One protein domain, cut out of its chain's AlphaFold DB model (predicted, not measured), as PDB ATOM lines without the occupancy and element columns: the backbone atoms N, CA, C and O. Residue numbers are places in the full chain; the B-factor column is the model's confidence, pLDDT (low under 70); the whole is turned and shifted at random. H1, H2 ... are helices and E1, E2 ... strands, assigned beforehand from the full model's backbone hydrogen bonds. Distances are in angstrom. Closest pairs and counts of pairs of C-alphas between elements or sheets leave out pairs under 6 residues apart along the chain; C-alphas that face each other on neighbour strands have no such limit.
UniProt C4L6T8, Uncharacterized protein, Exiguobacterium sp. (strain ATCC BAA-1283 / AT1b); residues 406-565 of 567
ATOM      1  N   PHE A 406     160.228 157.848  99.410       68.38
ATOM      2  CA  PHE A 406     161.427 157.178  99.881       68.38
ATOM      3  C   PHE A 406     162.529 158.217 100.008       68.38
ATOM      4  O   PHE A 406     162.588 159.148  99.206       68.38
ATOM      5  N   ILE A 407     163.430 158.052 100.970       76.06
ATOM      6  CA  ILE A 407     164.643 158.865 101.035       76.06
ATOM      7  C   ILE A 407     165.786 158.060 100.415       76.06
ATOM      8  O   ILE A 407     166.054 156.925 100.818       76.06
ATOM      9  N   ILE A 408     166.448 158.648  99.422       82.81
ATOM     10  CA  ILE A 408     167.712 158.170  98.874       82.81
ATOM     11  C   ILE A 408     168.803 159.050  99.460       82.81
ATOM     12  O   ILE A 408     168.859 160.237  99.143       82.81
ATOM     13  N   ARG A 409     169.688 158.487 100.282       83.12
ATOM     14  CA  ARG A 409     170.894 159.209 100.690       83.12
ATOM     15  C   ARG A 409     172.021 158.948  99.712       83.12
ATOM     16  O   ARG A 409     172.199 157.824  99.245       83.12
ATOM     17  N   VAL A 410     172.769 159.991  99.397       85.81
ATOM     18  CA  VAL A 410     173.802 159.983  98.367       85.81
ATOM     19  C   VAL A 410     175.070 160.600  98.935       85.81
ATOM     20  O   VAL A 410     175.009 161.657  99.560       85.81
ATOM     21  N   SER A 411     176.222 159.968  98.718       85.44
ATOM     22  CA  SER A 411     177.506 160.556  99.109       85.44
ATOM     23  C   SER A 411     177.762 161.879  98.376       85.44
ATOM     24  O   SER A 411     177.420 162.037  97.200       85.44
ATOM     25  N   GLU A 412     178.393 162.835  99.056       88.12
ATOM     26  CA  GLU A 412     178.714 164.140  98.479       88.12
ATOM     27  C   GLU A 412     179.464 164.031  97.137       88.12
ATOM     28  O   GLU A 412     180.404 163.253  96.964       88.12
ATOM     29  N   GLY A 413     179.052 164.854  96.169       88.38
ATOM     30  CA  GLY A 413     179.719 164.978  94.873       88.38
ATOM     31  C   GLY A 413     179.255 163.997  93.798       88.38
ATOM     32  O   GLY A 413     179.702 164.142  92.659       88.38
ATOM     33  N   LYS A 414     178.348 163.068  94.120       92.94
ATOM     34  CA  LYS A 414     177.770 162.146  93.137       92.94
ATOM     35  C   LYS A 414     176.854 162.844  92.140       92.94
ATOM     36  O   LYS A 414     176.178 163.826  92.464       92.94
ATOM     37  N   THR A 415     176.823 162.316  90.923       95.00
ATOM     38  CA  THR A 415     175.982 162.824  89.837       95.00
ATOM     39  C   THR A 415     174.667 162.058  89.701       95.00
ATOM     40  O   THR A 415     174.500 160.948  90.219       95.00
ATOM     41  N   VAL A 416     173.722 162.639  88.956       92.00
ATOM     42  CA  VAL A 416     172.486 161.958  88.542       92.00
ATOM     43  C   VAL A 416     172.801 160.653  87.800       92.00
ATOM     44  O   VAL A 416     172.163 159.635  88.058       92.00
ATOM     45  N   GLU A 417     173.789 160.651  86.903       93.50
ATOM     46  CA  GLU A 417     174.207 159.461  86.158       93.50
ATOM     47  C   GLU A 417     174.684 158.337  87.080       93.50
ATOM     48  O   GLU A 417     174.272 157.187  86.907       93.50
ATOM     49  N   GLU A 418     175.520 158.661  88.068       91.69
ATOM     50  CA  GLU A 418     176.030 157.689  89.035       91.69
ATOM     51  C   GLU A 418     174.898 157.090  89.873       91.69
ATOM     52  O   GLU A 418     174.850 155.871  90.035       91.69
ATOM     53  N   LEU A 419     173.947 157.911  90.340       90.31
ATOM     54  CA  LEU A 419     172.767 157.423  91.059       90.31
ATOM     55  C   LEU A 419     171.928 156.501  90.181       90.31
ATOM     56  O   LEU A 419     171.595 155.389  90.582       90.31
ATOM     57  N   LEU A 420     171.597 156.938  88.966       89.44
ATOM     58  CA  LEU A 420     170.780 156.148  88.057       89.44
ATOM     59  C   LEU A 420     171.462 154.819  87.723       89.44
ATOM     60  O   LEU A 420     170.792 153.792  87.633       89.44
ATOM     61  N   ASN A 421     172.774 154.807  87.511       88.38
ATOM     62  CA  ASN A 421     173.528 153.594  87.192       88.38
ATOM     63  C   ASN A 421     173.931 152.779  88.428       88.38
ATOM     64  O   ASN A 421     174.562 151.732  88.273       88.38
ATOM     65  N   SER A 422     173.534 153.218  89.625       86.94
ATOM     66  CA  SER A 422     173.738 152.475  90.859       86.94
ATOM     67  C   SER A 422     173.101 151.085  90.767       86.94
ATOM     68  O   SER A 422     171.951 150.961  90.318       86.94
ATOM     69  N   PRO A 423     173.797 150.036  91.238       79.44
ATOM     70  CA  PRO A 423     173.234 148.695  91.328       79.44
ATOM     71  C   PRO A 423     171.908 148.646  92.115       79.44
ATOM     72  O   PRO A 423     170.999 147.912  91.719       79.44
ATOM     73  N   LEU A 424     171.724 149.549  93.093       78.19
ATOM     74  CA  LEU A 424     170.487 149.691  93.879       78.19
ATOM     75  C   LEU A 424     169.248 150.005  93.022       78.19
ATOM     76  O   LEU A 424     168.133 149.599  93.357       78.19
ATOM     77  N   LEU A 425     169.420 150.735  91.914       82.25
ATOM     78  CA  LEU A 425     168.335 151.090  90.991       82.25
ATOM     79  C   LEU A 425     168.292 150.191  89.749       82.25
ATOM     80  O   LEU A 425     167.300 150.218  89.014       82.25
ATOM     81  N   ALA A 426     169.325 149.377  89.506       77.19
ATOM     82  CA  ALA A 426     169.479 148.594  88.281       77.19
ATOM     83  C   ALA A 426     168.337 147.587  88.060       77.19
ATOM     84  O   ALA A 426     167.811 147.475  86.949       77.19
ATOM     85  N   GLU A 427     167.897 146.894  89.114       69.06
ATOM     86  CA  GLU A 427     166.752 145.980  89.032       69.06
ATOM     87  C   GLU A 427     165.428 146.733  88.828       69.06
ATOM     88  O   GLU A 427     164.621 146.350  87.975       69.06
ATOM     89  N   ARG A 428     165.226 147.865  89.522       72.69
ATOM     90  CA  ARG A 428     164.012 148.692  89.378       72.69
ATOM     91  C   ARG A 428     163.894 149.297  87.974       72.69
ATOM     92  O   ARG A 428     162.808 149.285  87.394       72.69
ATOM     93  N   LYS A 429     165.009 149.712  87.363       77.00
ATOM     94  CA  LYS A 429     165.080 150.241  85.983       77.00
ATOM     95  C   LYS A 429     164.516 149.302  84.909       77.00
ATOM     96  O   LYS A 429     164.158 149.753  83.822       77.00
ATOM     97  N   LYS A 430     164.394 147.995  85.173       79.06
ATOM     98  CA  LYS A 430     163.732 147.066  84.235       79.06
ATOM     99  C   LYS A 430     162.243 147.407  84.056       79.06
ATOM    100  O   LYS A 430     161.674 147.173  82.981       79.06
ATOM    101  N   GLN A 431     161.629 147.987  85.088       78.00
ATOM    102  CA  GLN A 431     160.187 148.212  85.203       78.00
ATOM    103  C   GLN A 431     159.792 149.696  85.192       78.00
ATOM    104  O   GLN A 431     158.703 150.016  84.713       78.00
ATOM    105  N   VAL A 432     160.673 150.585  85.662       80.12
ATOM    106  CA  VAL A 432     160.415 152.029  85.780       80.12
ATOM    107  C   VAL A 432     161.468 152.870  85.051       80.12
ATOM    108  O   VAL A 432     162.640 152.497  84.984       80.12
ATOM    109  N   ASN A 433     161.050 154.020  84.530       84.44
ATOM    110  CA  ASN A 433     161.942 155.088  84.088       84.44
ATOM    111  C   ASN A 433     162.167 156.055  85.247       84.44
ATOM    112  O   ASN A 433     161.231 156.337  85.991       84.44
ATOM    113  N   PHE A 434     163.384 156.573  85.390       87.00
ATOM    114  CA  PHE A 434     163.709 157.521  86.447       87.00
ATOM    115  C   PHE A 434     164.116 158.875  85.873       87.00
ATOM    116  O   PHE A 434     164.931 158.931  84.950       87.00
ATOM    117  N   THR A 435     163.606 159.946  86.477       89.06
ATOM    118  CA  THR A 435     163.939 161.331  86.130       89.06
ATOM    119  C   THR A 435     164.346 162.069  87.394       89.06
ATOM    120  O   THR A 435     163.566 162.141  88.340       89.06
ATOM    121  N   ALA A 436     165.560 162.616  87.430       91.12
ATOM    122  CA  ALA A 436     165.992 163.468  88.533       91.12
ATOM    123  C   ALA A 436     165.566 164.913  88.265       91.12
ATOM    124  O   ALA A 436     165.706 165.413  87.147       91.12
ATOM    125  N   PHE A 437     165.044 165.590  89.277       92.75
ATOM    126  CA  PHE A 437     164.567 166.957  89.160       92.75
ATOM    127  C   PHE A 437     164.747 167.732  90.468       92.75
ATOM    128  O   PHE A 437     164.938 167.169  91.544       92.75
ATOM    129  N   LYS A 438     164.677 169.055  90.367       92.06
ATOM    130  CA  LYS A 438     164.672 169.994  91.487       92.06
ATOM    131  C   LYS A 438     163.335 170.717  91.512       92.06
ATOM    132  O   LYS A 438     162.967 171.337  90.517       92.06
ATOM    133  N   ARG A 439     162.604 170.663  92.629       89.38
ATOM    134  CA  ARG A 439     161.376 171.453  92.790       89.38
ATOM    135  C   ARG A 439     161.734 172.917  93.054       89.38
ATOM    136  O   ARG A 439     162.573 173.217  93.901       89.38
ATOM    137  N   ILE A 440     161.094 173.830  92.331       90.94
ATOM    138  CA  ILE A 440     161.288 175.272  92.483       90.94
ATOM    139  C   ILE A 440     160.311 175.770  93.550       90.94
ATOM    140  O   ILE A 440     159.115 175.895  93.300       90.94
ATOM    141  N   THR A 441     160.815 175.990  94.764       83.25
ATOM    142  CA  THR A 441     160.002 176.344  95.943       83.25
ATOM    143  C   THR A 441     160.035 177.829  96.296       83.25
ATOM    144  O   THR A 441     159.225 178.285  97.098       83.25
ATOM    145  N   GLN A 442     160.967 178.592  95.724       80.69
ATOM    146  CA  GLN A 442     161.058 180.030  95.954       80.69
ATOM    147  C   GLN A 442     160.025 180.745  95.094       80.69
ATOM    148  O   GLN A 442     160.132 180.706  93.877       80.69
ATOM    149  N   GLU A 443     159.066 181.426  95.715       78.69
ATOM    150  CA  GLU A 443     158.117 182.311  95.039       78.69
ATOM    151  C   GLU A 443     158.271 183.754  95.537       78.69
ATOM    152  O   GLU A 443     158.558 183.961  96.719       78.69
ATOM    153  N   PRO A 444     158.059 184.763  94.672       90.50
ATOM    154  CA  PRO A 444     157.744 184.657  93.243       90.50
ATOM    155  C   PRO A 444     158.992 184.429  92.369       90.50
ATOM    156  O   PRO A 444     160.096 184.842  92.722       90.50
ATOM    157  N   PHE A 445     158.811 183.833  91.188       92.44
ATOM    158  CA  PHE A 445     159.848 183.731  90.154       92.44
ATOM    159  C   PHE A 445     159.252 183.869  88.751       92.44
ATOM    160  O   PHE A 445     158.058 183.652  88.554       92.44
ATOM    161  N   THR A 446     160.081 184.214  87.765       94.19
ATOM    162  CA  THR A 446     159.657 184.285  86.358       94.19
ATOM    163  C   THR A 446     159.744 182.905  85.719       94.19
ATOM    164  O   THR A 446     160.817 182.294  85.755       94.19
ATOM    165  N   LEU A 447     158.660 182.437  85.097       92.19
ATOM    166  CA  LEU A 447     158.648 181.162  84.376       92.19
ATOM    167  C   LEU A 447     159.706 181.140  83.269       92.19
ATOM    168  O   LEU A 447     159.809 182.081  82.483       92.19
ATOM    169  N   GLN A 448     160.482 180.056  83.217       90.88
ATOM    170  CA  GLN A 448     161.508 179.832  82.206       90.88
ATOM    171  C   GLN A 448     161.260 178.515  81.451       90.88
ATOM    172  O   GLN A 448     160.681 177.592  82.029       90.88
ATOM    173  N   PRO A 449     161.704 178.390  80.186       87.62
ATOM    174  CA  PRO A 449     161.510 177.175  79.382       87.62
ATOM    175  C   PRO A 449     162.238 175.930  79.898       87.62
ATOM    176  O   PRO A 449     161.867 174.813  79.556       87.62
ATOM    177  N   GLU A 450     163.291 176.094  80.697       88.19
ATOM    178  CA  GLU A 450     163.990 174.983  81.348       88.19
ATOM    179  C   GLU A 450     163.187 174.346  82.493       88.19
ATOM    180  O   GLU A 450     163.561 173.279  82.988       88.19
ATOM    181  N   TYR A 451     162.093 174.980  82.921       92.31
ATOM    182  CA  TYR A 451     161.180 174.407  83.896       92.31
ATOM    183  C   TYR A 451     160.141 173.512  83.219       92.31
ATOM    184  O   TYR A 451     159.767 173.685  82.061       92.31
ATOM    185  N   GLN A 452     159.633 172.557  83.983       91.88
ATOM    186  CA  GLN A 452     158.431 171.801  83.674       91.88
ATOM    187  C   GLN A 452     157.365 172.118  84.716       91.88
ATOM    188  O   GLN A 452     157.671 172.438  85.869       91.88
ATOM    189  N   MET A 453     156.107 172.023  84.303       91.69
ATOM    190  CA  MET A 453     154.957 172.175  85.182       91.69
ATOM    191  C   MET A 453     154.469 170.790  85.604       91.69
ATOM    192  O   MET A 453     153.967 170.019  84.784       91.69
ATOM    193  N   GLU A 454     154.614 170.480  86.887       89.44
ATOM    194  CA  GLU A 454     154.007 169.311  87.516       89.44
ATOM    195  C   GLU A 454     152.567 169.674  87.889       89.44
ATOM    196  O   GLU A 454     152.323 170.480  88.789       89.44
ATOM    197  N   PHE A 455     151.613 169.098  87.168       85.94
ATOM    198  CA  PHE A 455     150.191 169.322  87.374       85.94
ATOM    199  C   PHE A 455     149.566 168.083  88.007       85.94
ATOM    200  O   PHE A 455     149.542 167.014  87.401       85.94
ATOM    201  N   ASN A 456     149.090 168.220  89.240       82.38
ATOM    202  CA  ASN A 456     148.563 167.117  90.031       82.38
ATOM    203  C   ASN A 456     147.050 167.281  90.229       82.38
ATOM    204  O   ASN A 456     146.590 168.315  90.720       82.38
ATOM    205  N   LYS A 457     146.312 166.240  89.836       81.62
ATOM    206  CA  LYS A 457     144.887 166.017  90.099       81.62
ATOM    207  C   LYS A 457     144.758 164.869  91.101       81.62
ATOM    208  O   LYS A 457     145.643 164.024  91.151       81.62
ATOM    209  N   GLU A 458     143.619 164.772  91.793       66.00
ATOM    210  CA  GLU A 458     143.319 163.817  92.889       66.00
ATOM    211  C   GLU A 458     143.938 162.402  92.760       66.00
ATOM    212  O   GLU A 458     144.320 161.821  93.771       66.00
ATOM    213  N   PHE A 459     144.093 161.864  91.540       53.16
ATOM    214  CA  PHE A 459     144.733 160.566  91.285       53.16
ATOM    215  C   PHE A 459     145.681 160.529  90.071       53.16
ATOM    216  O   PHE A 459     145.980 159.445  89.571       53.16
ATOM    217  N   ASN A 460     146.107 161.676  89.534       69.56
ATOM    218  CA  ASN A 460     146.930 161.716  88.323       69.56
ATOM    219  C   ASN A 460     147.879 162.919  88.337       69.56
ATOM    220  O   ASN A 460     147.422 164.061  88.400       69.56
ATOM    221  N   THR A 461     149.180 162.662  88.235       76.12
ATOM    222  CA  THR A 461     150.194 163.703  88.065       76.12
ATOM    223  C   THR A 461     150.656 163.708  86.615       76.12
ATOM    224  O   THR A 461     150.891 162.666  86.013       76.12
ATOM    225  N   SER A 462     150.794 164.886  86.017       79.88
ATOM    226  CA  SER A 462     151.406 165.030  84.701       79.88
ATOM    227  C   SER A 462     152.555 166.024  84.738       79.88
ATOM    228  O   SER A 462     152.460 167.099  85.329       79.88
ATOM    229  N   LEU A 463     153.654 165.668  84.074       83.81
ATOM    230  CA  LEU A 463     154.730 166.599  83.758       83.81
ATOM    231  C   LEU A 463     154.439 167.236  82.403       83.81
ATOM    232  O   LEU A 463     154.240 166.532  81.410       83.81
ATOM    233  N   ASN A 464     154.394 168.565  82.382       88.94
ATOM    234  CA  ASN A 464     154.078 169.355  81.201       88.94
ATOM    235  C   ASN A 464     155.292 170.196  80.816       88.94
ATOM    236  O   ASN A 464     155.894 170.870  81.658       88.94
ATOM    237  N   GLN A 465     155.654 170.156  79.537       91.88
ATOM    238  CA  GLN A 465     156.772 170.925  79.008       91.88
ATOM    239  C   GLN A 465     156.390 172.402  78.907       91.88
ATOM    240  O   GLN A 465     155.325 172.720  78.384       91.88
ATOM    241  N   ILE A 466     157.274 173.299  79.345       93.00
ATOM    242  CA  ILE A 466     157.106 174.739  79.142       93.00
ATOM    243  C   ILE A 466     157.900 175.157  77.903       93.00
ATOM    244  O   ILE A 466     159.091 174.877  77.785       93.00
ATOM    245  N   VAL A 467     157.243 175.828  76.959       94.56
ATOM    246  CA  VAL A 467     157.854 176.290  75.707       94.56
ATOM    247  C   VAL A 467     157.669 177.794  75.589       94.56
ATOM    248  O   VAL A 467     156.555 178.296  75.688       94.56
ATOM    249  N   LYS A 468     158.750 178.537  75.343       94.25
ATOM    250  CA  LYS A 468     158.635 179.964  75.029       94.25
ATOM    251  C   LYS A 468     158.267 180.157  73.563       94.25
ATOM    252  O   LYS A 468     159.016 179.747  72.678       94.25
ATOM    253  N   ASN A 469     157.142 180.821  73.327       94.81
ATOM    254  CA  ASN A 469     156.618 181.161  72.015       94.81
ATOM    255  C   ASN A 469     156.252 182.655  71.980       94.81
ATOM    256  O   ASN A 469     155.137 183.058  72.299       94.81
ATOM    257  N   ASP A 470     157.200 183.494  71.551       93.38
ATOM    258  CA  ASP A 470     157.003 184.952  71.459       93.38
ATOM    259  C   ASP A 470     155.988 185.364  70.364       93.38
ATOM    260  O   ASP A 470     155.709 186.551  70.189       93.38
ATOM    261  N   GLN A 471     155.435 184.404  69.610       94.06
ATOM    262  CA  GLN A 471     154.444 184.613  68.550       94.06
ATOM    263  C   GLN A 471     153.111 183.905  68.826       94.06
ATOM    264  O   GLN A 471     152.395 183.573  67.880       94.06
ATOM    265  N   LEU A 472     152.766 183.676  70.099       93.62
ATOM    266  CA  LEU A 472     151.449 183.155  70.467       93.62
ATOM    267  C   LEU A 472     150.328 183.984  69.827       93.62
ATOM    268  O   LEU A 472     150.291 185.212  69.951       93.62
ATOM    269  N   ASP A 473     149.413 183.302  69.138       94.00
ATOM    270  CA  ASP A 473     148.247 183.933  68.535       94.00
ATOM    271  C   ASP A 473     147.282 184.354  69.643       94.00
ATOM    272  O   ASP A 473     146.545 183.544  70.199       94.00
ATOM    273  N   THR A 474     147.262 185.647  69.960       93.81
ATOM    274  CA  THR A 474     146.363 186.197  70.983       93.81
ATOM    275  C   THR A 474     144.886 186.121  70.584       93.81
ATOM    276  O   THR A 474     144.026 186.491  71.380       93.81
ATOM    277  N   SER A 475     144.575 185.724  69.343       94.50
ATOM    278  CA  SER A 475     143.210 185.425  68.902       94.50
ATOM    279  C   SER A 475     142.797 183.964  69.119       94.50
ATOM    280  O   SER A 475     141.619 183.646  68.933       94.50
ATOM    281  N   ASP A 476     143.714 183.089  69.556       94.38
ATOM    282  CA  ASP A 476     143.392 181.717  69.950       94.38
ATOM    283  C   ASP A 476     142.420 181.734  71.147       94.38
ATOM    284  O   ASP A 476     142.701 182.369  72.167       94.38
ATOM    285  N   PRO A 477     141.274 181.030  71.079       91.69
ATOM    286  CA  PRO A 477     140.315 180.965  72.184       91.69
ATOM    287  C   PRO A 477     140.854 180.296  73.463       91.69
ATOM    288  O   PRO A 477     140.161 180.302  74.483       91.69
ATOM    289  N   ASN A 478     142.032 179.672  73.422       94.25
ATOM    290  CA  ASN A 478     142.728 179.107  74.574       94.25
ATOM    291  C   ASN A 478     143.845 180.010  75.113       94.25
ATOM    292  O   ASN A 478     144.482 179.629  76.094       94.25
ATOM    293  N   PHE A 479     144.100 181.168  74.497       96.94
ATOM    294  CA  PHE A 479     145.080 182.123  75.002       96.94
ATOM    295  C   PHE A 479     144.570 182.813  76.271       96.94
ATOM    296  O   PHE A 479     143.468 183.366  76.301       96.94
ATOM    297  N   VAL A 480     145.402 182.817  77.311       97.25
ATOM    298  CA  VAL A 480     145.142 183.476  78.593       97.25
ATOM    299  C   VAL A 480     146.195 184.554  78.815       97.25
ATOM    300  O   VAL A 480     147.385 184.261  78.927       97.25
ATOM    301  N   ALA A 481     145.762 185.813  78.882       96.19
ATOM    302  CA  ALA A 481     146.645 186.945  79.152       96.19
ATOM    303  C   ALA A 481     147.005 187.018  80.644       96.19
ATOM    304  O   ALA A 481     146.122 186.929  81.497       96.19
ATOM    305  N   VAL A 482     148.287 187.222  80.954       95.62
ATOM    306  CA  VAL A 482     148.798 187.326  82.328       95.62
ATOM    307  C   VAL A 482     149.904 188.382  82.377       95.62
ATOM    308  O   VAL A 482     151.001 188.159  81.866       95.62
ATOM    309  N   GLY A 483     149.621 189.537  82.984       92.69
ATOM    310  CA  GLY A 483     150.572 190.651  83.066       92.69
ATOM    311  C   GLY A 483     151.029 191.141  81.685       92.69
ATOM    312  O   GLY A 483     150.201 191.418  80.816       92.69
ATOM    313  N   ASP A 484     152.348 191.218  81.485       91.69
ATOM    314  CA  ASP A 484     152.985 191.593  80.210       91.69
ATOM    315  C   ASP A 484     153.130 190.403  79.231       91.69
ATOM    316  O   ASP A 484     153.774 190.523  78.185       91.69
ATOM    317  N   GLY A 485     152.574 189.240  79.576       95.62
ATOM    318  CA  GLY A 485     152.669 187.997  78.818       95.62
ATOM    319  C   GLY A 485     151.350 187.228  78.749       95.62
ATOM    320  O   GLY A 485     150.255 187.784  78.862       95.62
ATOM    321  N   GLY A 486     151.450 185.920  78.533       96.25
ATOM    322  CA  GLY A 486     150.296 185.023  78.500       96.25
ATOM    323  C   GLY A 486     150.671 183.600  78.116       96.25
ATOM    324  O   GLY A 486     151.824 183.329  77.780       96.25
ATOM    325  N   PHE A 487     149.707 182.687  78.166       97.62
ATOM    326  CA  PHE A 487     149.946 181.279  77.862       97.62
ATOM    327  C   PHE A 487     148.814 180.634  77.061       97.62
ATOM    328  O   PHE A 487     147.674 181.097  77.085       97.62
ATOM    329  N   THR A 488     149.132 179.532  76.388       97.06
ATOM    330  CA  THR A 488     148.174 178.523  75.914       97.06
ATOM    331  C   THR A 488     148.554 177.176  76.526       97.06
ATOM    332  O   THR A 488     149.732 176.889  76.748       97.06
ATOM    333  N   PHE A 489     147.561 176.344  76.841       96.00
ATOM    334  CA  PHE A 489     147.795 175.022  77.422       96.00
ATOM    335  C   PHE A 489     147.169 173.932  76.556       96.00
ATOM    336  O   PHE A 489     145.950 173.865  76.400       96.00
ATOM    337  N   ASP A 490     148.021 173.074  76.004       94.31
ATOM    338  CA  ASP A 490     147.629 171.888  75.256       94.31
ATOM    339  C   ASP A 490     147.718 170.663  76.172       94.31
ATOM    340  O   ASP A 490     148.763 170.017  76.294       94.31
ATOM    341  N   GLU A 491     146.606 170.350  76.841       89.69
ATOM    342  CA  GLU A 491     146.515 169.214  77.770       89.69
ATOM    343  C   GLU A 491     146.780 167.870  77.070       89.69
ATOM    344  O   GLU A 491     147.356 166.957  77.663       89.69
ATOM    345  N   MET A 492     146.400 167.748  75.794       88.56
ATOM    346  CA  MET A 492     146.558 166.511  75.027       88.56
ATOM    347  C   MET A 492     148.032 166.224  74.738       88.56
ATOM    348  O   MET A 492     148.465 165.078  74.856       88.56
ATOM    349  N   ASN A 493     148.800 167.257  74.383       91.38
ATOM    350  CA  ASN A 493     150.231 167.130  74.111       91.38
ATOM    351  C   ASN A 493     151.115 167.377  75.345       91.38
ATOM    352  O   ASN A 493     152.325 167.179  75.261       91.38
ATOM    353  N   LYS A 494     150.528 167.763  76.489       91.25
ATOM    354  CA  LYS A 494     151.230 168.135  77.731       91.25
ATOM    355  C   LYS A 494     152.232 169.277  77.519       91.25
ATOM    356  O   LYS A 494     153.355 169.238  78.026       91.25
ATOM    357  N   VAL A 495     151.828 170.292  76.756       94.88
ATOM    358  CA  VAL A 495     152.659 171.463  76.438       94.88
ATOM    359  C   VAL A 495     151.982 172.734  76.938       94.88
ATOM    360  O   VAL A 495     150.822 173.001  76.634       94.88
ATOM    361  N   LEU A 496     152.731 173.530  77.696       95.44
ATOM    362  CA  LEU A 496     152.383 174.884  78.093       95.44
ATOM    363  C   LEU A 496     153.242 175.859  77.287       95.44
ATOM    364  O   LEU A 496     154.445 175.980  77.529       95.44
ATOM    365  N   GLU A 497     152.638 176.570  76.345       96.81
ATOM    366  CA  GLU A 497     153.340 177.623  75.620       96.81
ATOM    367  C   GLU A 497     153.162 178.953  76.348       96.81
ATOM    368  O   GLU A 497     152.046 179.331  76.693       96.81
ATOM    369  N   ILE A 498     154.257 179.676  76.579       96.75
ATOM    370  CA  ILE A 498     154.261 180.977  77.253       96.75
ATOM    371  C   ILE A 498     154.851 182.063  76.347       96.75
ATOM    372  O   ILE A 498     155.787 181.815  75.588       96.75
ATOM    373  N   THR A 499     154.346 183.288  76.469       96.44
ATOM    374  CA  THR A 499     154.919 184.504  75.873       96.44
ATOM    375  C   THR A 499     155.157 185.559  76.949       96.44
ATOM    376  O   THR A 499     154.467 185.585  77.970       96.44
ATOM    377  N   GLY A 500     156.128 186.444  76.722       94.44
ATOM    378  CA  GLY A 500     156.486 187.497  77.672       94.44
ATOM    379  C   GLY A 500     157.100 186.963  78.973       94.44
ATOM    380  O   GLY A 500     157.631 185.854  79.024       94.44
ATOM    381  N   ASN A 501     157.066 187.788  80.020       94.62
ATOM    382  CA  ASN A 501     157.500 187.407  81.364       94.62
ATOM    383  C   ASN A 501     156.262 187.187  82.231       94.62
ATOM    384  O   ASN A 501     155.475 188.113  82.404       94.62
ATOM    385  N   ILE A 502     156.117 185.986  82.792       95.44
ATOM    386  CA  ILE A 502     154.983 185.627  83.646       95.44
ATOM    387  C   ILE A 502     155.516 185.229  85.022       95.44
ATOM    388  O   ILE A 502     156.373 184.346  85.126       95.44
ATOM    389  N   SER A 503     155.025 185.886  86.073       95.19
ATOM    390  CA  SER A 503     155.307 185.493  87.457       95.19
ATOM    391  C   SER A 503     154.611 184.170  87.784       95.19
ATOM    392  O   SER A 503     153.453 183.976  87.419       95.19
ATOM    393  N   SER A 504     155.270 183.273  88.518       93.75
ATOM    394  CA  SER A 504     154.701 181.988  88.949       93.75
ATOM    395  C   SER A 504     153.386 182.140  89.726       93.75
ATOM    396  O   SER A 504     152.479 181.326  89.562       93.75
ATOM    397  N   VAL A 505     153.248 183.210  90.516       92.75
ATOM    398  CA  VAL A 505     152.040 183.514  91.305       92.75
ATOM    399  C   VAL A 505     150.873 183.938  90.407       92.75
ATOM    400  O   VAL A 505     149.747 183.458  90.564       92.75
ATOM    401  N   GLU A 506     151.147 184.820  89.443       93.81
ATOM    402  CA  GLU A 506     150.142 185.302  88.488       93.81
ATOM    403  C   GLU A 506     149.717 184.173  87.549       93.81
ATOM    404  O   GLU A 506     148.526 183.979  87.309       93.81
ATOM    405  N   PHE A 507     150.687 183.377  87.090       95.31
ATOM    406  CA  PHE A 507     150.429 182.193  86.290       95.31
ATOM    407  C   PHE A 507     149.525 181.207  87.020       95.31
ATOM    408  O   PHE A 507     148.522 180.802  86.452       95.31
ATOM    409  N   ARG A 508     149.853 180.814  88.261       93.38
ATOM    410  CA  ARG A 508     149.052 179.822  88.998       93.38
ATOM    411  C   ARG A 508     147.606 180.268  89.132       93.38
ATOM    412  O   ARG A 508     146.714 179.489  88.825       93.38
ATOM    413  N   SER A 509     147.391 181.519  89.527       92.56
ATOM    414  CA  SER A 509     146.046 182.089  89.644       92.56
ATOM    415  C   SER A 509     145.287 182.003  88.313       92.56
ATOM    416  O   SER A 509     144.198 181.437  88.256       92.56
ATOM    417  N   ALA A 510     145.897 182.484  87.224       95.19
ATOM    418  CA  ALA A 510     145.272 182.501  85.902       95.19
ATOM    419  C   ALA A 510     145.060 181.095  85.311       95.19
ATOM    420  O   ALA A 510     144.038 180.826  84.681       95.19
ATOM    421  N   PHE A 511     146.007 180.181  85.523       95.12
ATOM    422  CA  PHE A 511     145.930 178.795  85.071       95.12
ATOM    423  C   PHE A 511     144.817 178.034  85.786       95.12
ATOM    424  O   PHE A 511     144.048 177.332  85.136       95.12
ATOM    425  N   MET A 512     144.690 178.200  87.103       92.81
ATOM    426  CA  MET A 512     143.648 177.542  87.892       92.81
ATOM    427  C   MET A 512     142.246 178.018  87.498       92.81
ATOM    428  O   MET A 512     141.338 177.194  87.359       92.81
ATOM    429  N   GLU A 513     142.077 179.320  87.244       92.81
ATOM    430  CA  GLU A 513     140.825 179.884  86.726       92.81
ATOM    431  C   GLU A 513     140.489 179.323  85.336       92.81
ATOM    432  O   GLU A 513     139.406 178.762  85.137       92.81
ATOM    433  N   TYR A 514     141.442 179.403  84.398       94.88
ATOM    434  CA  TYR A 514     141.309 178.851  83.047       94.88
ATOM    435  C   TYR A 514     140.916 177.371  83.072       94.88
ATOM    436  O   TYR A 514     139.973 176.944  82.397       94.88
ATOM    437  N   TYR A 515     141.628 176.583  83.872       93.31
ATOM    438  CA  TYR A 515     141.451 175.146  83.930       93.31
ATOM    439  C   TYR A 515     140.088 174.781  84.538       93.31
ATOM    440  O   TYR A 515     139.332 174.006  83.951       93.31
ATOM    441  N   THR A 516     139.696 175.406  85.650       90.69
ATOM    442  CA  THR A 516     138.389 175.153  86.285       90.69
ATOM    443  C   THR A 516     137.224 175.540  85.365       90.69
ATOM    444  O   THR A 516     136.202 174.853  85.329       90.69
ATOM    445  N   GLN A 517     137.379 176.592  84.550       92.06
ATOM    446  CA  GLN A 517     136.381 176.974  83.548       92.06
ATOM    447  C   GLN A 517     136.196 175.898  82.464       92.06
ATOM    448  O   GLN A 517     135.070 175.637  82.032       92.06
ATOM    449  N   LYS A 518     137.290 175.274  82.011       92.00
ATOM    450  CA  LYS A 518     137.265 174.197  81.007       92.00
ATOM    451  C   LYS A 518     136.802 172.858  81.601       92.00
ATOM    452  O   LYS A 518     136.195 172.064  80.882       92.00
ATOM    453  N   HIS A 519     137.014 172.643  82.902       90.50
ATOM    454  CA  HIS A 519     136.724 171.397  83.622       90.50
ATOM    455  C   HIS A 519     135.846 171.632  84.873       90.50
ATOM    456  O   HIS A 519     136.281 171.373  85.993       90.50
ATOM    457  N   PRO A 520     134.571 172.045  84.724       87.38
ATOM    458  CA  PRO A 520     133.730 172.523  85.836       87.38
ATOM    459  C   PRO A 520     133.344 171.460  86.881       87.38
ATOM    460  O   PRO A 520     132.717 171.780  87.889       87.38
ATOM    461  N   ILE A 521     133.651 170.186  86.628       85.06
ATOM    462  CA  ILE A 521     133.390 169.072  87.552       85.06
ATOM    463  C   ILE A 521     134.562 168.894  88.534       85.06
ATOM    464  O   ILE A 521     134.371 168.359  89.628       85.06
ATOM    465  N   GLU A 522     135.761 169.358  88.177       80.75
ATOM    466  CA  GLU A 522     136.945 169.272  89.031       80.75
ATOM    467  C   GLU A 522     136.919 170.397  90.076       80.75
ATOM    468  O   GLU A 522     136.589 171.543  89.778       80.75
ATOM    469  N   ARG A 523     137.206 170.065  91.342       75.75
ATOM    470  CA  ARG A 523     137.216 171.050  92.438       75.75
ATOM    471  C   ARG A 523     138.631 171.588  92.631       75.75
ATOM    472  O   ARG A 523     139.567 170.801  92.719       75.75
ATOM    473  N   GLU A 524     138.753 172.898  92.829       75.00
ATOM    474  CA  GLU A 524     140.028 173.609  93.034       75.00
ATOM    475  C   GLU A 524     140.917 172.978  94.118       75.00
ATOM    476  O   GLU A 524     142.117 172.823  93.930       75.00
ATOM    477  N   LYS A 525     140.316 172.496  95.215       76.12
ATOM    478  CA  LYS A 525     141.032 171.839  96.324       76.12
ATOM    479  C   LYS A 525     141.795 170.555  95.950       76.12
ATOM    480  O   LYS A 525     142.494 170.012  96.801       76.12
ATOM    481  N   TYR A 526     141.612 170.036  94.739       76.62
ATOM    482  CA  TYR A 526     142.271 168.826  94.240       76.62
ATOM    483  C   TYR A 526     143.262 169.100  93.108       76.62
ATOM    484  O   TYR A 526     143.749 168.153  92.497       76.62
ATOM    485  N   LEU A 527     143.539 170.371  92.819       83.81
ATOM    486  CA  LEU A 527     144.427 170.793  91.749       83.81
ATOM    487  C   LEU A 527     145.656 171.466  92.356       83.81
ATOM    488  O   LEU A 527     145.546 172.471  93.051       83.81
ATOM    489  N   ASN A 528     146.835 170.914  92.083       88.19
ATOM    490  CA  ASN A 528     148.106 171.504  92.490       88.19
ATOM    491  C   ASN A 528     148.997 171.730  91.268       88.19
ATOM    492  O   ASN A 528     149.159 170.841  90.432       88.19
ATOM    493  N   VAL A 529     149.603 172.915  91.193       90.38
ATOM    494  CA  VAL A 529     150.540 173.297  90.131       90.38
ATOM    495  C   VAL A 529     151.904 173.543  90.757       90.38
ATOM    496  O   VAL A 529     152.116 174.547  91.432       90.38
ATOM    497  N   ASN A 530     152.851 172.650  90.513       91.44
ATOM    498  CA  ASN A 530     154.234 172.795  90.946       91.44
ATOM    499  C   ASN A 530     155.142 173.045  89.743       91.44
ATOM    500  O   ASN A 530     154.798 172.750  88.599       91.44
ATOM    501  N   PHE A 531     156.327 173.581  90.014       92.25
ATOM    502  CA  PHE A 531     157.348 173.784  88.997       92.25
ATOM    503  C   PHE A 531     158.595 173.015  89.370       92.25
ATOM    504  O   PHE A 531     159.037 173.036  90.522       92.25
ATOM    505  N   ILE A 532     159.155 172.341  88.379       92.44
ATOM    506  CA  ILE A 532     160.337 171.515  88.544       92.44
ATOM    507  C   ILE A 532     161.357 171.839  87.461       92.44
ATOM    508  O   ILE A 532     161.004 172.250  86.362       92.44
ATOM    509  N   GLN A 533     162.627 171.617  87.755       93.19
ATOM    510  CA  GLN A 533     163.716 171.662  86.792       93.19
ATOM    511  C   GLN A 533     164.291 170.257  86.654       93.19
ATOM    512  O   GLN A 533     164.797 169.708  87.632       93.19
ATOM    513  N   VAL A 534     164.224 169.670  85.459       90.69
ATOM    514  CA  VAL A 534     164.851 168.364  85.204       90.69
ATOM    515  C   VAL A 534     166.366 168.524  85.226       90.69
ATOM    516  O   VAL A 534     166.922 169.410  84.576       90.69
ATOM    517  N   LEU A 535     167.030 167.669  85.995       92.00
ATOM    518  CA  LEU A 535     168.472 167.707  86.173       92.00
ATOM    519  C   LEU A 535     169.160 166.934  85.037       92.00
ATOM    520  O   LEU A 535     168.745 165.812  84.728       92.00
ATOM    521  N   PRO A 536     170.214 167.489  84.411       92.88
ATOM    522  CA  PRO A 536     171.016 166.739  83.454       92.88
ATOM    523  C   PRO A 536     171.793 165.613  84.155       92.88
ATOM    524  O   PRO A 536     172.009 165.641  85.365       92.88
ATOM    525  N   LEU A 537     172.226 164.610  83.386       93.00
ATOM    526  CA  LEU A 537     172.909 163.420  83.914       93.00
ATOM    527  C   LEU A 537     174.212 163.747  84.669       93.00
ATOM    528  O   LEU A 537     174.555 163.063  85.630       93.00
ATOM    529  N   ASP A 538     174.916 164.803  84.272       94.75
ATOM    530  CA  ASP A 538     176.150 165.276  84.901       94.75
ATOM    531  C   ASP A 538     175.915 166.249  86.070       94.75
ATOM    532  O   ASP A 538     176.877 166.673  86.718       94.75
ATOM    533  N   ALA A 539     174.658 166.595  86.382       94.44
ATOM    534  CA  ALA A 539     174.348 167.430  87.534       94.44
ATOM    535  C   ALA A 539     174.754 166.732  88.831       94.44
ATOM    536  O   ALA A 539     174.440 165.559  89.051       94.44
ATOM    537  N   LYS A 540     175.401 167.493  89.717       94.12
ATOM    538  CA  LYS A 540     175.649 167.064  91.090       94.12
ATOM    539  C   LYS A 540     174.334 167.005  91.855       94.12
ATOM    540  O   LYS A 540     173.491 167.895  91.734       94.12
ATOM    541  N   LEU A 541     174.172 165.943  92.627       91.06
ATOM    542  CA  LEU A 541     173.035 165.783  93.514       91.06
ATOM    543  C   LEU A 541     173.219 166.683  94.742       91.06
ATOM    544  O   LEU A 541     174.301 166.739  95.322       91.06
ATOM    545  N   GLU A 542     172.163 167.410  95.096       89.62
ATOM    546  CA  GLU A 542     172.089 168.303  96.253       89.62
ATOM    547  C   GLU A 542     170.938 167.841  97.154       89.62
ATOM    548  O   GLU A 542     170.007 167.168  96.698       89.62
ATOM    549  N   THR A 543     170.984 168.216  98.433       83.31
ATOM    550  CA  THR A 543     169.883 167.963  99.366       83.31
ATOM    551  C   THR A 543     168.584 168.554  98.814       83.31
ATOM    552  O   THR A 543     168.567 169.666  98.283       83.31
ATOM    553  N   TYR A 544     167.488 167.805  98.952       80.31
ATOM    554  CA  TYR A 544     166.152 168.139  98.445       80.31
ATOM    555  C   TYR A 544     165.981 168.066  96.923       80.31
ATOM    556  O   TYR A 544     164.901 168.393  96.419       80.31
ATOM    557  N   HIS A 545     166.981 167.588  96.176       91.31
ATOM    558  CA  HIS A 545     166.704 167.050  94.847       91.31
ATOM    559  C   HIS A 545     165.724 165.876  94.960       91.31
ATOM    560  O   HIS A 545     165.562 165.266  96.015       91.31
ATOM    561  N   GLN A 546     165.012 165.583  93.882       87.12
ATOM    562  CA  GLN A 546     163.994 164.543  93.852       87.12
ATOM    563  C   GLN A 546     164.248 163.619  92.665       87.12
ATOM    564  O   GLN A 546     164.724 164.042  91.612       87.12
ATOM    565  N   LEU A 547     163.942 162.340  92.838       86.31
ATOM    566  CA  LEU A 547     163.943 161.346  91.779       86.31
ATOM    567  C   LEU A 547     162.505 160.882  91.582       86.31
ATOM    568  O   LEU A 547     161.870 160.388  92.509       86.31
ATOM    569  N   PHE A 548     161.981 161.053  90.381       83.75
ATOM    570  CA  PHE A 548     160.678 160.535  89.995       83.75
ATOM    571  C   PHE A 548     160.847 159.172  89.343       83.75
ATOM    572  O   PHE A 548     161.736 159.017  88.504       83.75
ATOM    573  N   SER A 549     159.995 158.209  89.678       81.50
ATOM    574  CA  SER A 549     159.884 156.941  88.961       81.50
ATOM    575  C   SER A 549     158.542 156.841  88.251       81.50
ATOM    576  O   SER A 549     157.504 156.894  88.906       81.50
ATOM    577  N   GLU A 550     158.570 156.605  86.945       76.94
ATOM    578  CA  GLU A 550     157.393 156.351  86.119       76.94
ATOM    579  C   GLU A 550     157.390 154.876  85.691       76.94
ATOM    580  O   GLU A 550     158.275 154.411  84.966       76.94
ATOM    581  N   SER A 551     156.416 154.101  86.167       74.38
ATOM    582  CA  SER A 551     156.250 152.701  85.772       74.38
ATOM    583  C   SER A 551     155.659 152.583  84.379       74.38
ATOM    584  O   SER A 551     154.708 153.275  84.026       74.38
ATOM    585  N   LYS A 552     156.122 151.582  83.622       68.50
ATOM    586  CA  LYS A 552     155.509 151.183  82.341       68.50
ATOM    587  C   LYS A 552     154.026 150.804  82.471       68.50
ATOM    588  O   LYS A 552     153.319 150.791  81.470       68.50
ATOM    589  N   ASN A 553     153.571 150.501  83.689       70.94
ATOM    590  CA  ASN A 553     152.185 150.159  84.009       70.94
ATOM    591  C   ASN A 553     151.408 151.317  84.676       70.94
ATOM    592  O   ASN A 553     150.322 151.076  85.195       70.94
ATOM    593  N   GLY A 554     151.947 152.544  84.696       56.94
ATOM    594  CA  GLY A 554     151.245 153.743  85.185       56.94
ATOM    595  C   GLY A 554     151.284 153.984  86.700       56.94
ATOM    596  O   GLY A 554     150.552 154.831  87.193       56.94
ATOM    597  N   GLY A 555     152.108 153.246  87.448       58.78
ATOM    598  CA  GLY A 555     152.418 153.566  88.848       58.78
ATOM    599  C   GLY A 555     153.547 154.596  88.954       58.78
ATOM    600  O   GLY A 555     154.574 154.445  88.291       58.78
ATOM    601  N   GLU A 556     153.377 155.606  89.800       64.81
ATOM    602  CA  GLU A 556     154.358 156.670  90.023       64.81
ATOM    603  C   GLU A 556     154.906 156.608  91.452       64.81
ATOM    604  O   GLU A 556     154.195 156.254  92.391       64.81
ATOM    605  N   GLY A 557     156.184 156.945  91.613       67.12
ATOM    606  CA  GLY A 557     156.859 157.001  92.908       67.12
ATOM    607  C   GLY A 557     157.792 158.201  92.960       67.12
ATOM    608  O   GLY A 557     158.411 158.551  91.956       67.12
ATOM    609  N   MET A 558     157.892 158.845  94.118       73.12
ATOM    610  CA  MET A 558     158.755 160.006  94.316       73.12
ATOM    611  C   MET A 558     159.756 159.707  95.424       73.12
ATOM    612  O   MET A 558     159.387 159.269  96.508       73.12
ATOM    613  N   PHE A 559     161.029 159.953  95.150       78.44
ATOM    614  CA  PHE A 559     162.115 159.742  96.092       78.44
ATOM    615  C   PHE A 559     162.759 161.093  96.395       78.44
ATOM    616  O   PHE A 559     163.128 161.825  95.475       78.44
ATOM    617  N   LEU A 560     162.895 161.439  97.670       78.44
ATOM    618  CA  LEU A 560     163.661 162.597  98.110       78.44
ATOM    619  C   LEU A 560     165.141 162.220  98.168       78.44
ATOM    620  O   LEU A 560     165.494 161.186  98.727       78.44
ATOM    621  N   ILE A 561     166.000 163.057  97.602       82.25
ATOM    622  CA  ILE A 561     167.447 162.885  97.637       82.25
ATOM    623  C   ILE A 561     168.009 163.714  98.788       82.25
ATOM    624  O   ILE A 561     167.792 164.925  98.871       82.25
ATOM    625  N   ASP A 562     168.747 163.045  99.661       80.00
ATOM    626  CA  ASP A 562     169.509 163.648 100.745       80.00
ATOM    627  C   ASP A 562     171.005 163.438 100.492       80.00
ATOM    628  O   ASP A 562     171.411 162.393  99.978       80.00
ATOM    629  N   VAL A 563     171.831 164.427 100.817       79.31
ATOM    630  CA  VAL A 563     173.279 164.365 100.567       79.31
ATOM    631  C   VAL A 563     174.004 164.213 101.889       79.31
ATOM    632  O   VAL A 563     173.902 165.063 102.769       79.31
ATOM    633  N   MET A 564     174.746 163.118 102.016       77.31
ATOM    634  CA  MET A 564     175.547 162.829 103.199       77.31
ATOM    635  C   MET A 564     176.899 163.544 103.100       77.31
ATOM    636  O   MET A 564     177.459 163.615 102.000       77.31
ATOM    637  N   PRO A 565     177.455 164.037 104.224       69.12
ATOM    638  CA  PRO A 565     178.836 164.501 104.269       69.12
ATOM    639  C   PRO A 565     179.787 163.413 103.756       69.12
ATOM    640  O   PRO A 565     179.523 162.224 103.933       69.12
TER     641      PRO A 565
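This is residues 406 to 565 of the 567 residues of an uncharacterized protein of Exiguobacterium sp. (strain ATCC BAA-1283 / AT1b) (UniProt C4L6T8). One long, strongly twisted sheet of ten strands runs the length of the domain from E1 to E5, curled like part of a barrel, with a helix on opposite faces toward its two ends. It makes two lobes in a row: E1, E10, E9 and E2 with the short helices H1 and H2 in one, and E8, E3, E4, E7, E6 and E5 with the long helix H3 in the other, where the sheet curls round H3; the lobes share the short pairing of E2 with E8. The printed part has 160 residues, with three named helices and ten named strands, along the chain E1 H1 H2 E2 E3 E4 E5 E6 E7 H3 E8 E9 E10. The sheet runs E1 E10 E9 E2 E8 E3 E4 E7 E6 E5 and is mixed, and the class is mixed, helices and strands. The whole is compact, with a radius of gyration of the C-alphas of 17.4 A, yet elongated, spanning 52 by 30 by 26 A.

Across the sheet, E1 is residues 406 to 411, beginning at C-alpha 406 (161.427, 157.178, 99.881). E10 is residues 556 to 564, 25.7 A long, ending at C-alpha 564 (175.547, 162.829, 103.199). E9 is residues 545 to 551, 19.9 A, and E2 is residues 432 to 439, 20.7 A. E8 is residues 528 to 534, 18.5 A; E3 is residues 451 to 457, 19.3 A; E4 is residues 460 to 468, 25.4 A. E7 is residues 495 to 499, E6 is residues 485 to 490, and E5 is residues 480 to 482. H3, residues 504 to 518, measures 20.7 A from C-alpha 504 (154.701, 181.988, 88.949) to C-alpha 518. H1 is residues 416 to 420 and H2 residues 423 to 426.

In the sheet, E2 and E8 are antiparallel, with N 438 and O 533 2.8 A apart; C-alphas 437 and 534 face each other at 4.2 A. On one side of E8, E3 is antiparallel to it, with N 454 and O 530 at 2.8 A. E3 and E4 form a hairpin, with N 455 and O 462 at 2.8 A. The pairing of E4 is staggered: residues 460 to 465 pair with E3 and 465 to 468 with E7, which is parallel to E4, with N 496 and O 465 at 2.8 A. E5, E6 and E7 form a meander, each strand the antiparallel neighbour of the one before; N 488 and O 497 are 2.9 A apart, and N 480 and O 487 2.9 A. Toward the other edge, E9 is antiparallel to E2, with N 435 and O 548 at 2.9 A. E9 and E10 are a hairpin, with N 559 and O 547 at 2.8 A, and E1 is parallel to E10, with N 408 and O 560 at 2.8 A. E7, H3, E8 and E1, H1 H2, E2 are split strand-helix-strand units, two strands running the same way with other strands between them in the sheet, each with a right-handed crossover. H3 is on the sheet; its closest C-alphas to E5 are those of Glu 506 and Val 482, 6.6 A apart. H1 is on the opposite face, at a height over the sheet of 6.9 A. H2 is not on the sheet, and is close to H1 but not clearly touching, with C-alphas 420 and 426 7.7 A apart. Every O i to N i+4 pair is within hydrogen-bond range in H1 and H3, and H2 is too short for such a pair.

The two C-alphas farthest apart, those of Ser 475 and Pro 565, are 54.4 A from each other. The printed part has no cut. The links E2 to E3 and E4 to E5 are long, with 11 residues each. The mean pLDDT of the printed part is 87.0; residues under 70 are 406, 427, 458 to 460, 552, 554 to 557 and 565.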